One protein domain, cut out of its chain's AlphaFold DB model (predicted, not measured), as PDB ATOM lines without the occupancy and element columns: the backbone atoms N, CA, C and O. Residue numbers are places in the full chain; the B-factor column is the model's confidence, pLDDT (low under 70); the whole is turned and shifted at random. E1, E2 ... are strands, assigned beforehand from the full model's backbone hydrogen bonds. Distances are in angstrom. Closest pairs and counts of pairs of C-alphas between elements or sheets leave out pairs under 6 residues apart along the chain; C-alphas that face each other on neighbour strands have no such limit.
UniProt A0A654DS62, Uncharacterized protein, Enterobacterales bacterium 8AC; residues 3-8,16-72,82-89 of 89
ATOM      1  N   ARG A   3      -2.432 -40.987   4.051       71.31
ATOM      2  CA  ARG A   3      -2.704 -42.341   3.540       71.31
ATOM      3  C   ARG A   3      -4.127 -42.405   2.982       71.31
ATOM      4  O   ARG A   3      -5.058 -42.148   3.743       71.31
ATOM      5  N   PRO A   4      -4.315 -42.738   1.694       71.56
ATOM      6  CA  PRO A   4      -5.648 -42.869   1.127       71.56
ATOM      7  C   PRO A   4      -6.324 -44.146   1.629       71.56
ATOM      8  O   PRO A   4      -5.692 -45.194   1.789       71.56
ATOM      9  N   LEU A   5      -7.624 -44.044   1.862       68.69
ATOM     10  CA  LEU A   5      -8.541 -45.136   2.115       68.69
ATOM     11  C   LEU A   5      -9.500 -45.223   0.925       68.69
ATOM     12  O   LEU A   5     -10.486 -44.491   0.820       68.69
ATOM     13  N   THR A   6      -9.186 -46.129   0.009       68.50
ATOM     14  CA  THR A   6      -9.992 -46.364  -1.187       68.50
ATOM     15  C   THR A   6     -11.045 -47.424  -0.904       68.50
ATOM     16  O   THR A   6     -10.746 -48.466  -0.317       68.50
ATOM     17  N   TRP A   7     -12.263 -47.203  -1.385       68.12
ATOM     18  CA  TRP A   7     -13.307 -48.219  -1.373       68.12
ATOM     19  C   TRP A   7     -13.904 -48.383  -2.771       68.12
ATOM     20  O   TRP A   7     -13.955 -47.461  -3.588       68.12
ATOM     21  N   ARG A   8     -14.323 -49.611  -3.079       64.62
ATOM     22  CA  ARG A   8     -15.015 -49.954  -4.323       64.62
ATOM     23  C   ARG A   8     -16.156 -50.884  -3.967       64.62
ATOM     24  O   ARG A   8     -15.921 -51.907  -3.326       64.62
ATOM     25  N   ASP A  16     -27.384 -46.407  -6.461       70.56
ATOM     26  CA  ASP A  16     -26.669 -45.166  -6.783       70.56
ATOM     27  C   ASP A  16     -26.387 -44.339  -5.516       70.56
ATOM     28  O   ASP A  16     -25.725 -43.302  -5.587       70.56
ATOM     29  N   ILE A  17     -26.874 -44.798  -4.354       77.38
ATOM     30  CA  ILE A  17     -26.728 -44.155  -3.053       77.38
ATOM     31  C   ILE A  17     -26.210 -45.169  -2.028       77.38
ATOM     32  O   ILE A  17     -26.840 -46.181  -1.729       77.38
ATOM     33  N   TRP A  18     -25.079 -44.845  -1.421       81.38
ATOM     34  CA  TRP A  18     -24.475 -45.617  -0.346       81.38
ATOM     35  C   TRP A  18     -24.435 -44.783   0.930       81.38
ATOM     36  O   TRP A  18     -24.397 -43.551   0.896       81.38
ATOM     37  N   THR A  19     -24.429 -45.466   2.066       87.00
ATOM     38  CA  THR A  19     -24.155 -44.850   3.362       87.00
ATOM     39  C   THR A  19     -22.840 -45.392   3.889       87.00
ATOM     40  O   THR A  19     -22.673 -46.606   4.000       87.00
ATOM     41  N   LEU A  20     -21.917 -44.497   4.226       87.88
ATOM     42  CA  LEU A  20     -20.631 -44.834   4.819       87.88
ATOM     43  C   LEU A  20     -20.557 -44.257   6.231       87.88
ATOM     44  O   LEU A  20     -20.881 -43.093   6.443       87.88
ATOM     45  N   THR A  21     -20.104 -45.053   7.191       92.00
ATOM     46  CA  THR A  21     -19.858 -44.598   8.562       92.00
ATOM     47  C   THR A  21     -18.457 -45.006   8.979       92.00
ATOM     48  O   THR A  21     -18.094 -46.181   8.901       92.00
ATOM     49  N   TYR A  22     -17.689 -44.035   9.460       91.62
ATOM     50  CA  TYR A  22     -16.413 -44.256  10.128       91.62
ATOM     51  C   TYR A  22     -16.615 -44.198  11.629       91.62
ATOM     52  O   TYR A  22     -17.203 -43.236  12.107       91.62
ATOM     53  N   ASP A  23     -16.124 -45.174  12.384       92.88
ATOM     54  CA  ASP A  23     -16.252 -45.153  13.840       92.88
ATOM     55  C   ASP A  23     -15.046 -45.768  14.546       92.88
ATOM     56  O   ASP A  23     -14.329 -46.600  13.995       92.88
ATOM     57  N   SER A  24     -14.804 -45.354  15.784       91.12
ATOM     58  CA  SER A  24     -13.710 -45.877  16.596       91.12
ATOM     59  C   SER A  24     -13.989 -45.669  18.077       91.12
ATOM     60  O   SER A  24     -14.471 -44.601  18.459       91.12
ATOM     61  N   PRO A  25     -13.601 -46.621  18.944       87.94
ATOM     62  CA  PRO A  25     -13.697 -46.432  20.386       87.94
ATOM     63  C   PRO A  25     -12.801 -45.300  20.913       87.94
ATOM     64  O   PRO A  25     -13.046 -44.817  22.014       87.94
ATOM     65  N   THR A  26     -11.779 -44.862  20.162       88.00
ATOM     66  CA  THR A  26     -10.870 -43.774  20.579       88.00
ATOM     67  C   THR A  26     -11.192 -42.426  19.932       88.00
ATOM     68  O   THR A  26     -10.382 -41.496  20.006       88.00
ATOM     69  N   LYS A  27     -12.356 -42.291  19.281       90.69
ATOM     70  CA  LYS A  27     -12.750 -41.020  18.669       90.69
ATOM     71  C   LYS A  27     -13.025 -39.944  19.720       90.69
ATOM     72  O   LYS A  27     -13.639 -40.197  20.753       90.69
ATOM     73  N   THR A  28     -12.609 -38.720  19.422       90.19
ATOM     74  CA  THR A  28     -12.928 -37.505  20.173       90.19
ATOM     75  C   THR A  28     -13.475 -36.484  19.182       90.19
ATOM     76  O   THR A  28     -12.726 -35.908  18.391       90.19
ATOM     77  N   GLY A  29     -14.800 -36.311  19.173       90.81
ATOM     78  CA  GLY A  29     -15.482 -35.573  18.106       90.81
ATOM     79  C   GLY A  29     -15.258 -36.242  16.745       90.81
ATOM     80  O   GLY A  29     -15.447 -37.454  16.622       90.81
ATOM     81  N   ASP A  30     -14.795 -35.462  15.768       91.56
ATOM     82  CA  ASP A  30     -14.505 -35.911  14.395       91.56
ATOM     83  C   ASP A  30     -13.042 -36.334  14.187       91.56
ATOM     84  O   ASP A  30     -12.551 -36.438  13.064       91.56
ATOM     85  N   THR A  31     -12.319 -36.570  15.283       90.81
ATOM     86  CA  THR A  31     -10.908 -36.957  15.254       90.81
ATOM     87  C   THR A  31     -10.675 -38.289  15.954       90.81
ATOM     88  O   THR A  31     -11.380 -38.635  16.902       90.81
ATOM     89  N   LEU A  32      -9.666 -39.037  15.512       89.19
ATOM     90  CA  LEU A  32      -9.171 -40.230  16.199       89.19
ATOM     91  C   LEU A  32      -7.913 -39.853  16.972       89.19
ATOM     92  O   LEU A  32      -6.990 -39.262  16.406       89.19
ATOM     93  N   LEU A  33      -7.857 -40.239  18.244       84.94
ATOM     94  CA  LEU A  33      -6.642 -40.110  19.036       84.94
ATOM     95  C   LEU A  33      -5.795 -41.375  18.909       84.94
ATOM     96  O   LEU A  33      -6.289 -42.495  19.086       84.94
ATOM     97  N   LEU A  34      -4.514 -41.169  18.613       81.88
ATOM     98  CA  LEU A  34      -3.473 -42.186  18.546       81.88
ATOM     99  C   LEU A  34      -2.298 -41.734  19.430       81.88
ATOM    100  O   LEU A  34      -1.304 -41.191  18.947       81.88
ATOM    101  N   GLY A  35      -2.451 -41.894  20.746       79.44
ATOM    102  CA  GLY A  35      -1.615 -41.178  21.714       79.44
ATOM    103  C   GLY A  35      -1.881 -39.672  21.618       79.44
ATOM    104  O   GLY A  35      -3.040 -39.262  21.608       79.44
ATOM    105  N   ASP A  36      -0.825 -38.866  21.470       79.19
ATOM    106  CA  ASP A  36      -0.939 -37.411  21.269       79.19
ATOM    107  C   ASP A  36      -1.114 -37.005  19.792       79.19
ATOM    108  O   ASP A  36      -1.264 -35.819  19.489       79.19
ATOM    109  N   VAL A  37      -1.110 -37.966  18.857       83.00
ATOM    110  CA  VAL A  37      -1.393 -37.706  17.438       83.00
ATOM    111  C   VAL A  37      -2.896 -37.664  17.205       83.00
ATOM    112  O   VAL A  37      -3.642 -38.540  17.648       83.00
ATOM    113  N   THR A  38      -3.330 -36.663  16.447       86.44
ATOM    114  CA  THR A  38      -4.707 -36.543  15.975       86.44
ATOM    115  C   THR A  38      -4.784 -36.998  14.520       86.44
ATOM    116  O   THR A  38      -3.978 -36.587  13.686       86.44
ATOM    117  N   ILE A  39      -5.749 -37.863  14.211       87.94
ATOM    118  CA  ILE A  39      -6.042 -38.303  12.844       87.94
ATOM    119  C   ILE A  39      -7.425 -37.784  12.461       87.94
ATOM    120  O   ILE A  39      -8.387 -37.963  13.208       87.94
ATOM    121  N   THR A  40      -7.530 -37.177  11.285       90.56
ATOM    122  CA  THR A  40      -8.796 -36.784  10.659       90.56
ATOM    123  C   THR A  40      -9.024 -37.598   9.396       90.56
ATOM    124  O   THR A  40      -8.083 -37.981   8.698       90.56
ATOM    125  N   ILE A  41     -10.290 -37.880   9.100       90.38
ATOM    126  CA  ILE A  41     -10.694 -38.447   7.813       90.38
ATOM    127  C   ILE A  41     -11.192 -37.290   6.965       90.38
ATOM    128  O   ILE A  41     -12.019 -36.511   7.430       90.38
ATOM    129  N   GLN A  42     -10.664 -37.156   5.757       89.62
ATOM    130  CA  GLN A  42     -10.992 -36.070   4.847       89.62
ATOM    131  C   GLN A  42     -11.504 -36.604   3.513       89.62
ATOM    132  O   GLN A  42     -11.040 -37.642   3.035       89.62
ATOM    133  N   ASP A  43     -12.444 -35.889   2.905       85.75
ATOM    134  CA  ASP A  43     -12.830 -36.124   1.514       85.75
ATOM    135  C   ASP A  43     -11.747 -35.631   0.531       85.75
ATOM    136  O   ASP A  43     -10.718 -35.075   0.926       85.75
ATOM    137  N   GLU A  44     -11.972 -35.829  -0.770       80.12
ATOM    138  CA  GLU A  44     -11.057 -35.382  -1.834       80.12
ATOM    139  C   GLU A  44     -10.855 -33.853  -1.863       80.12
ATOM    140  O   GLU A  44      -9.862 -33.367  -2.401       80.12
ATOM    141  N   SER A  45     -11.781 -33.088  -1.278       84.75
ATOM    142  CA  SER A  45     -11.715 -31.626  -1.173       84.75
ATOM    143  C   SER A  45     -11.032 -31.148   0.117       84.75
ATOM    144  O   SER A  45     -10.842 -29.945   0.296       84.75
ATOM    145  N   GLY A  46     -10.642 -32.064   1.010       84.69
ATOM    146  CA  GLY A  46     -10.029 -31.762   2.303       84.69
ATOM    147  C   GLY A  46     -11.026 -31.485   3.433       84.69
ATOM    148  O   GLY A  46     -10.603 -31.116   4.532       84.69
ATOM    149  N   ASN A  47     -12.333 -31.663   3.208       88.56
ATOM    150  CA  ASN A  47     -13.339 -31.487   4.255       88.56
ATOM    151  C   ASN A  47     -13.294 -32.658   5.228       88.56
ATOM    152  O   ASN A  47     -13.184 -33.809   4.813       88.56
ATOM    153  N   ILE A  48     -13.429 -32.374   6.523       90.00
ATOM    154  CA  ILE A  48     -13.456 -33.409   7.558       90.00
ATOM    155  C   ILE A  48     -14.764 -34.198   7.464       90.00
ATOM    156  O   ILE A  48     -15.853 -33.625   7.460       90.00
ATOM    157  N   ILE A  49     -14.640 -35.521   7.430       90.19
ATOM    158  CA  ILE A  49     -15.755 -36.457   7.498       90.19
ATOM    159  C   ILE A  49     -16.057 -36.759   8.972       90.19
ATOM    160  O   ILE A  49     -15.159 -37.215   9.687       90.19
ATOM    161  N   PRO A  50     -17.304 -36.549   9.430       92.75
ATOM    162  CA  PRO A  50     -17.677 -36.799  10.816       92.75
ATOM    163  C   PRO A  50     -17.522 -38.263  11.231       92.75
ATOM    164  O   PRO A  50     -17.827 -39.180  10.464       92.75
ATOM    165  N   LEU A  51     -17.120 -38.493  12.483       92.62
ATOM    166  CA  LEU A  51     -16.977 -39.845  13.033       92.62
ATOM    167  C   LEU A  51     -18.218 -40.276  13.826       92.62
ATOM    168  O   LEU A  51     -18.726 -39.580  14.707       92.62
ATOM    169  N   GLY A  52     -18.679 -41.497  13.579       92.19
ATOM    170  CA  GLY A  52     -19.868 -42.112  14.165       92.19
ATOM    171  C   GLY A  52     -21.184 -41.597  13.583       92.19
ATOM    172  O   GLY A  52     -22.243 -41.973  14.077       92.19
ATOM    173  N   SER A  53     -21.129 -40.755  12.546       92.00
ATOM    174  CA  SER A  53     -22.306 -40.303  11.803       92.00
ATOM    175  C   SER A  53     -22.270 -40.851  10.377       92.00
ATOM    176  O   SER A  53     -21.205 -40.846   9.757       92.00
ATOM    177  N   PRO A  54     -23.405 -41.331   9.847       91.44
ATOM    178  CA  PRO A  54     -23.481 -41.784   8.468       91.44
ATOM    179  C   PRO A  54     -23.339 -40.613   7.493       91.44
ATOM    180  O   PRO A  54     -23.991 -39.582   7.657       91.44
ATOM    181  N   ILE A  55     -22.543 -40.803   6.443       88.62
ATOM    182  CA  ILE A  55     -22.482 -39.913   5.282       88.62
ATOM    183  C   ILE A  55     -23.095 -40.597   4.063       88.62
ATOM    184  O   ILE A  55     -22.866 -41.782   3.810       88.62
ATOM    185  N   THR A  56     -23.881 -39.839   3.304       87.31
ATOM    186  CA  THR A  56     -24.445 -40.298   2.036       87.31
ATOM    187  C   THR A  56     -23.453 -40.030   0.917       87.31
ATOM    188  O   THR A  56     -22.998 -38.904   0.733       87.31
ATOM    189  N   ILE A  57     -23.147 -41.067   0.152       80.56
ATOM    190  CA  ILE A  57     -22.237 -41.024  -0.990       80.56
ATOM    191  C   ILE A  57     -22.991 -41.490  -2.232       80.56
ATOM    192  O   ILE A  57     -23.720 -42.481  -2.195       80.56
ATOM    193  N   GLN A  58     -22.841 -40.746  -3.325       81.06
ATOM    194  CA  GLN A  58     -23.441 -41.102  -4.608       81.06
ATOM    195  C   GLN A  58     -22.435 -41.837  -5.492       81.06
ATOM    196  O   GLN A  58     -21.259 -41.476  -5.552       81.06
ATOM    197  N   GLY A  59     -22.918 -42.847  -6.210       76.94
ATOM    198  CA  GLY A  59     -22.113 -43.679  -7.098       76.94
ATOM    199  C   GLY A  59     -21.461 -44.880  -6.409       76.94
ATOM    200  O   GLY A  59     -21.665 -45.157  -5.234       76.94
ATOM    201  N   THR A  60     -20.679 -45.635  -7.180       74.56
ATOM    202  CA  THR A  60     -20.179 -46.972  -6.797       74.56
ATOM    203  C   THR A  60     -18.694 -47.001  -6.413       74.56
ATOM    204  O   THR A  60     -18.127 -48.064  -6.136       74.56
ATOM    205  N   ARG A  61     -18.036 -45.837  -6.401       76.56
ATOM    206  CA  ARG A  61     -16.614 -45.674  -6.072       76.56
ATOM    207  C   ARG A  61     -16.369 -44.354  -5.349       76.56
ATOM    208  O   ARG A  61     -17.035 -43.370  -5.660       76.56
ATOM    209  N   GLY A  62     -15.351 -44.324  -4.499       75.88
ATOM    210  CA  GLY A  62     -14.853 -43.095  -3.892       75.88
ATOM    211  C   GLY A  62     -13.544 -43.311  -3.140       75.88
ATOM    212  O   GLY A  62     -13.111 -44.445  -2.903       75.88
ATOM    213  N   GLU A  63     -12.911 -42.202  -2.781       81.62
ATOM    214  CA  GLU A  63     -11.670 -42.169  -2.025       81.62
ATOM    215  C   GLU A  63     -11.787 -41.147  -0.898       81.62
ATOM    216  O   GLU A  63     -12.215 -40.018  -1.114       81.62
ATOM    217  N   HIS A  64     -11.398 -41.548   0.309       84.31
ATOM    218  CA  HIS A  64     -11.180 -40.626   1.419       84.31
ATOM    219  C   HIS A  64      -9.735 -40.740   1.872       84.31
ATOM    220  O   HIS A  64      -9.081 -41.756   1.652       84.31
ATOM    221  N   SER A  65      -9.222 -39.713   2.527       84.56
ATOM    222  CA  SER A  65      -7.847 -39.682   2.999       84.56
ATOM    223  C   SER A  65      -7.787 -39.627   4.520       84.56
ATOM    224  O   SER A  65      -8.575 -38.945   5.170       84.56
ATOM    225  N   LEU A  66      -6.856 -40.377   5.106       84.06
ATOM    226  CA  LEU A  66      -6.489 -40.250   6.511       84.06
ATOM    227  C   LEU A  66      -5.354 -39.236   6.599       84.06
ATOM    228  O   LEU A  66      -4.227 -39.501   6.154       84.06
ATOM    229  N   SER A  67      -5.664 -38.077   7.167       82.69
ATOM    230  CA  SER A  67      -4.697 -37.028   7.443       82.69
ATOM    231  C   SER A  67      -4.235 -37.146   8.888       82.69
ATOM    232  O   SER A  67      -5.037 -37.229   9.816       82.69
ATOM    233  N   LEU A  68      -2.920 -37.211   9.071       78.75
ATOM    234  CA  LEU A  68      -2.305 -37.204  10.390       78.75
ATOM    235  C   LEU A  68      -1.784 -35.799  10.655       78.75
ATOM    236  O   LEU A  68      -1.001 -35.290   9.849       78.75
ATOM    237  N   ASP A  69      -2.164 -35.236  11.797       76.69
ATOM    238  CA  ASP A  69      -1.531 -34.054  12.372       76.69
ATOM    239  C   ASP A  69      -0.540 -34.520  13.456       76.69
ATOM    240  O   ASP A  69      -0.940 -34.807  14.593       76.69
ATOM    241  N   PRO A  70       0.741 -34.747  13.100       61.97
ATOM    242  CA  PRO A  70       1.718 -35.264  14.042       61.97
ATOM    243  C   PRO A  70       2.059 -34.198  15.086       61.97
ATOM    244  O   PRO A  70       2.716 -33.204  14.783       61.97
ATOM    245  N   LYS A  71       1.700 -34.451  16.348       65.88
ATOM    246  CA  LYS A  71       2.312 -33.757  17.489       65.88
ATOM    247  C   LYS A  71       3.617 -34.455  17.873       65.88
ATOM    248  O   LYS A  71       3.735 -35.674  17.771       65.88
ATOM    249  N   THR A  72       4.623 -33.672  18.252       57.41
ATOM    250  CA  THR A  72       6.040 -34.057  18.159       57.41
ATOM    251  C   THR A  72       6.611 -34.922  19.287       57.41
ATOM    252  O   THR A  72       7.797 -35.217  19.229       57.41
ATOM    253  N   LEU A  82     -10.022 -48.443  13.527       88.44
ATOM    254  CA  LEU A  82     -11.037 -47.698  12.791       88.44
ATOM    255  C   LEU A  82     -11.973 -48.704  12.123       88.44
ATOM    256  O   LEU A  82     -11.540 -49.516  11.306       88.44
ATOM    257  N   THR A  83     -13.250 -48.635  12.469       91.25
ATOM    258  CA  THR A  83     -14.317 -49.402  11.837       91.25
ATOM    259  C   THR A  83     -14.883 -48.600  10.677       91.25
ATOM    260  O   THR A  83     -15.163 -47.408  10.809       91.25
ATOM    261  N   VAL A  84     -15.070 -49.268   9.542       89.69
ATOM    262  CA  VAL A  84     -15.712 -48.703   8.357       89.69
ATOM    263  C   VAL A  84     -16.928 -49.555   8.034       89.69
ATOM    264  O   VAL A  84     -16.789 -50.742   7.743       89.69
ATOM    265  N   THR A  85     -18.109 -48.949   8.080       88.62
ATOM    266  CA  THR A  85     -19.371 -49.605   7.727       88.62
ATOM    267  C   THR A  85     -19.891 -49.002   6.436       88.62
ATOM    268  O   THR A  85     -20.112 -47.795   6.373       88.62
ATOM    269  N   LEU A  86     -20.093 -49.838   5.421       85.06
ATOM    270  CA  LEU A  86     -20.650 -49.446   4.130       85.06
ATOM    271  C   LEU A  86     -21.983 -50.171   3.915       85.06
ATOM    272  O   LEU A  86     -22.028 -51.401   3.929       85.06
ATOM    273  N   THR A  87     -23.045 -49.404   3.689       84.19
ATOM    274  CA  THR A  87     -24.406 -49.898   3.461       84.19
ATOM    275  C   THR A  87     -24.882 -49.467   2.078       84.19
ATOM    276  O   THR A  87     -24.804 -48.286   1.741       84.19
ATOM    277  N   ALA A  88     -25.376 -50.419   1.286       80.94
ATOM    278  CA  ALA A  88     -26.083 -50.140   0.037       80.94
ATOM    279  C   ALA A  88     -27.533 -49.754   0.354       80.94
ATOM    280  O   ALA A  88     -28.174 -50.482   1.118       80.94
ATOM    281  N   ASN A  89     -28.044 -48.662  -0.225       72.44
ATOM    282  CA  ASN A  89     -29.455 -48.276  -0.109       72.44
ATOM    283  C   ASN A  89     -30.153 -48.286  -1.468       72.44
ATOM    284  O   ASN A  89     -29.471 -48.031  -2.487       72.44
TER     285      ASN A  89
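What this domain is: This is residues 3 to 8, 16 to 72 and 82 to 89 of the 89 residues of an uncharacterized protein of Enterobacterales bacterium 8AC (UniProt A0A654DS62). A strongly twisted sheet, E1 E6 E4 E3, curled like part of a barrel, is only partly face to face with a smaller sheet, E5 E2 E7. The two sheets are shifted lengthwise, with E3 and E4 toward one end and E5 toward the other, and residues 43 to 54 pass from the larger sheet to the smaller. The printed part has 71 residues and seven named strands, E1 to E7 in chain order, with no named helix; both sheets are antiparallel and the class is all strand. The whole is compact, with a radius of gyration of the C-alphas of 12.4 A, yet elongated, spanning 42 by 22 by 16 A.

Where its parts are: E6, residues 61 to 69, is 26.5 A long, and its C-alpha 61 is at (-16.614, -45.674, -6.072). E1 is residues 3 to 8, from C-alpha 3 at (-2.704, -42.341, 3.540), E4 residues 37 to 42 and E3 residues 31 to 34. E2, residues 17 to 23, is 19.9 A long; E5 is residues 55 to 58, and E7 residues 83 to 88, ending at C-alpha 88 at (-26.083, -50.140, 0.037).

How they stand to each other: E1 is antiparallel to E6, with N 5 and O 64 at 2.7 A. E4 is E6's other neighbour, with N 42 and O 65 at 2.8 A. E3 and E4 form a hairpin, with N 32 and O 39 at 2.8 A. In the smaller sheet E2 is the antiparallel neighbour of both E5 and E7, with N 18 and O 57 within hydrogen-bond range at 2.8 A across E2 and E5, and N 87 and O 19 within hydrogen-bond range at 2.8 A across E2 and E7. E2 and E4 are only just apart, at 8.5 A.

The domain as a whole: The C-alphas of Asp 16 and Thr 72, the two farthest apart, are 42.6 A apart. Residues 9 to 15 and 73 to 81 are not printed, leaving gaps of 12.8 A and 22.5 A between C-alphas. The link from E4 to E5 is long. Residues 5 to 8 and 70 to 72 have pLDDT under 70.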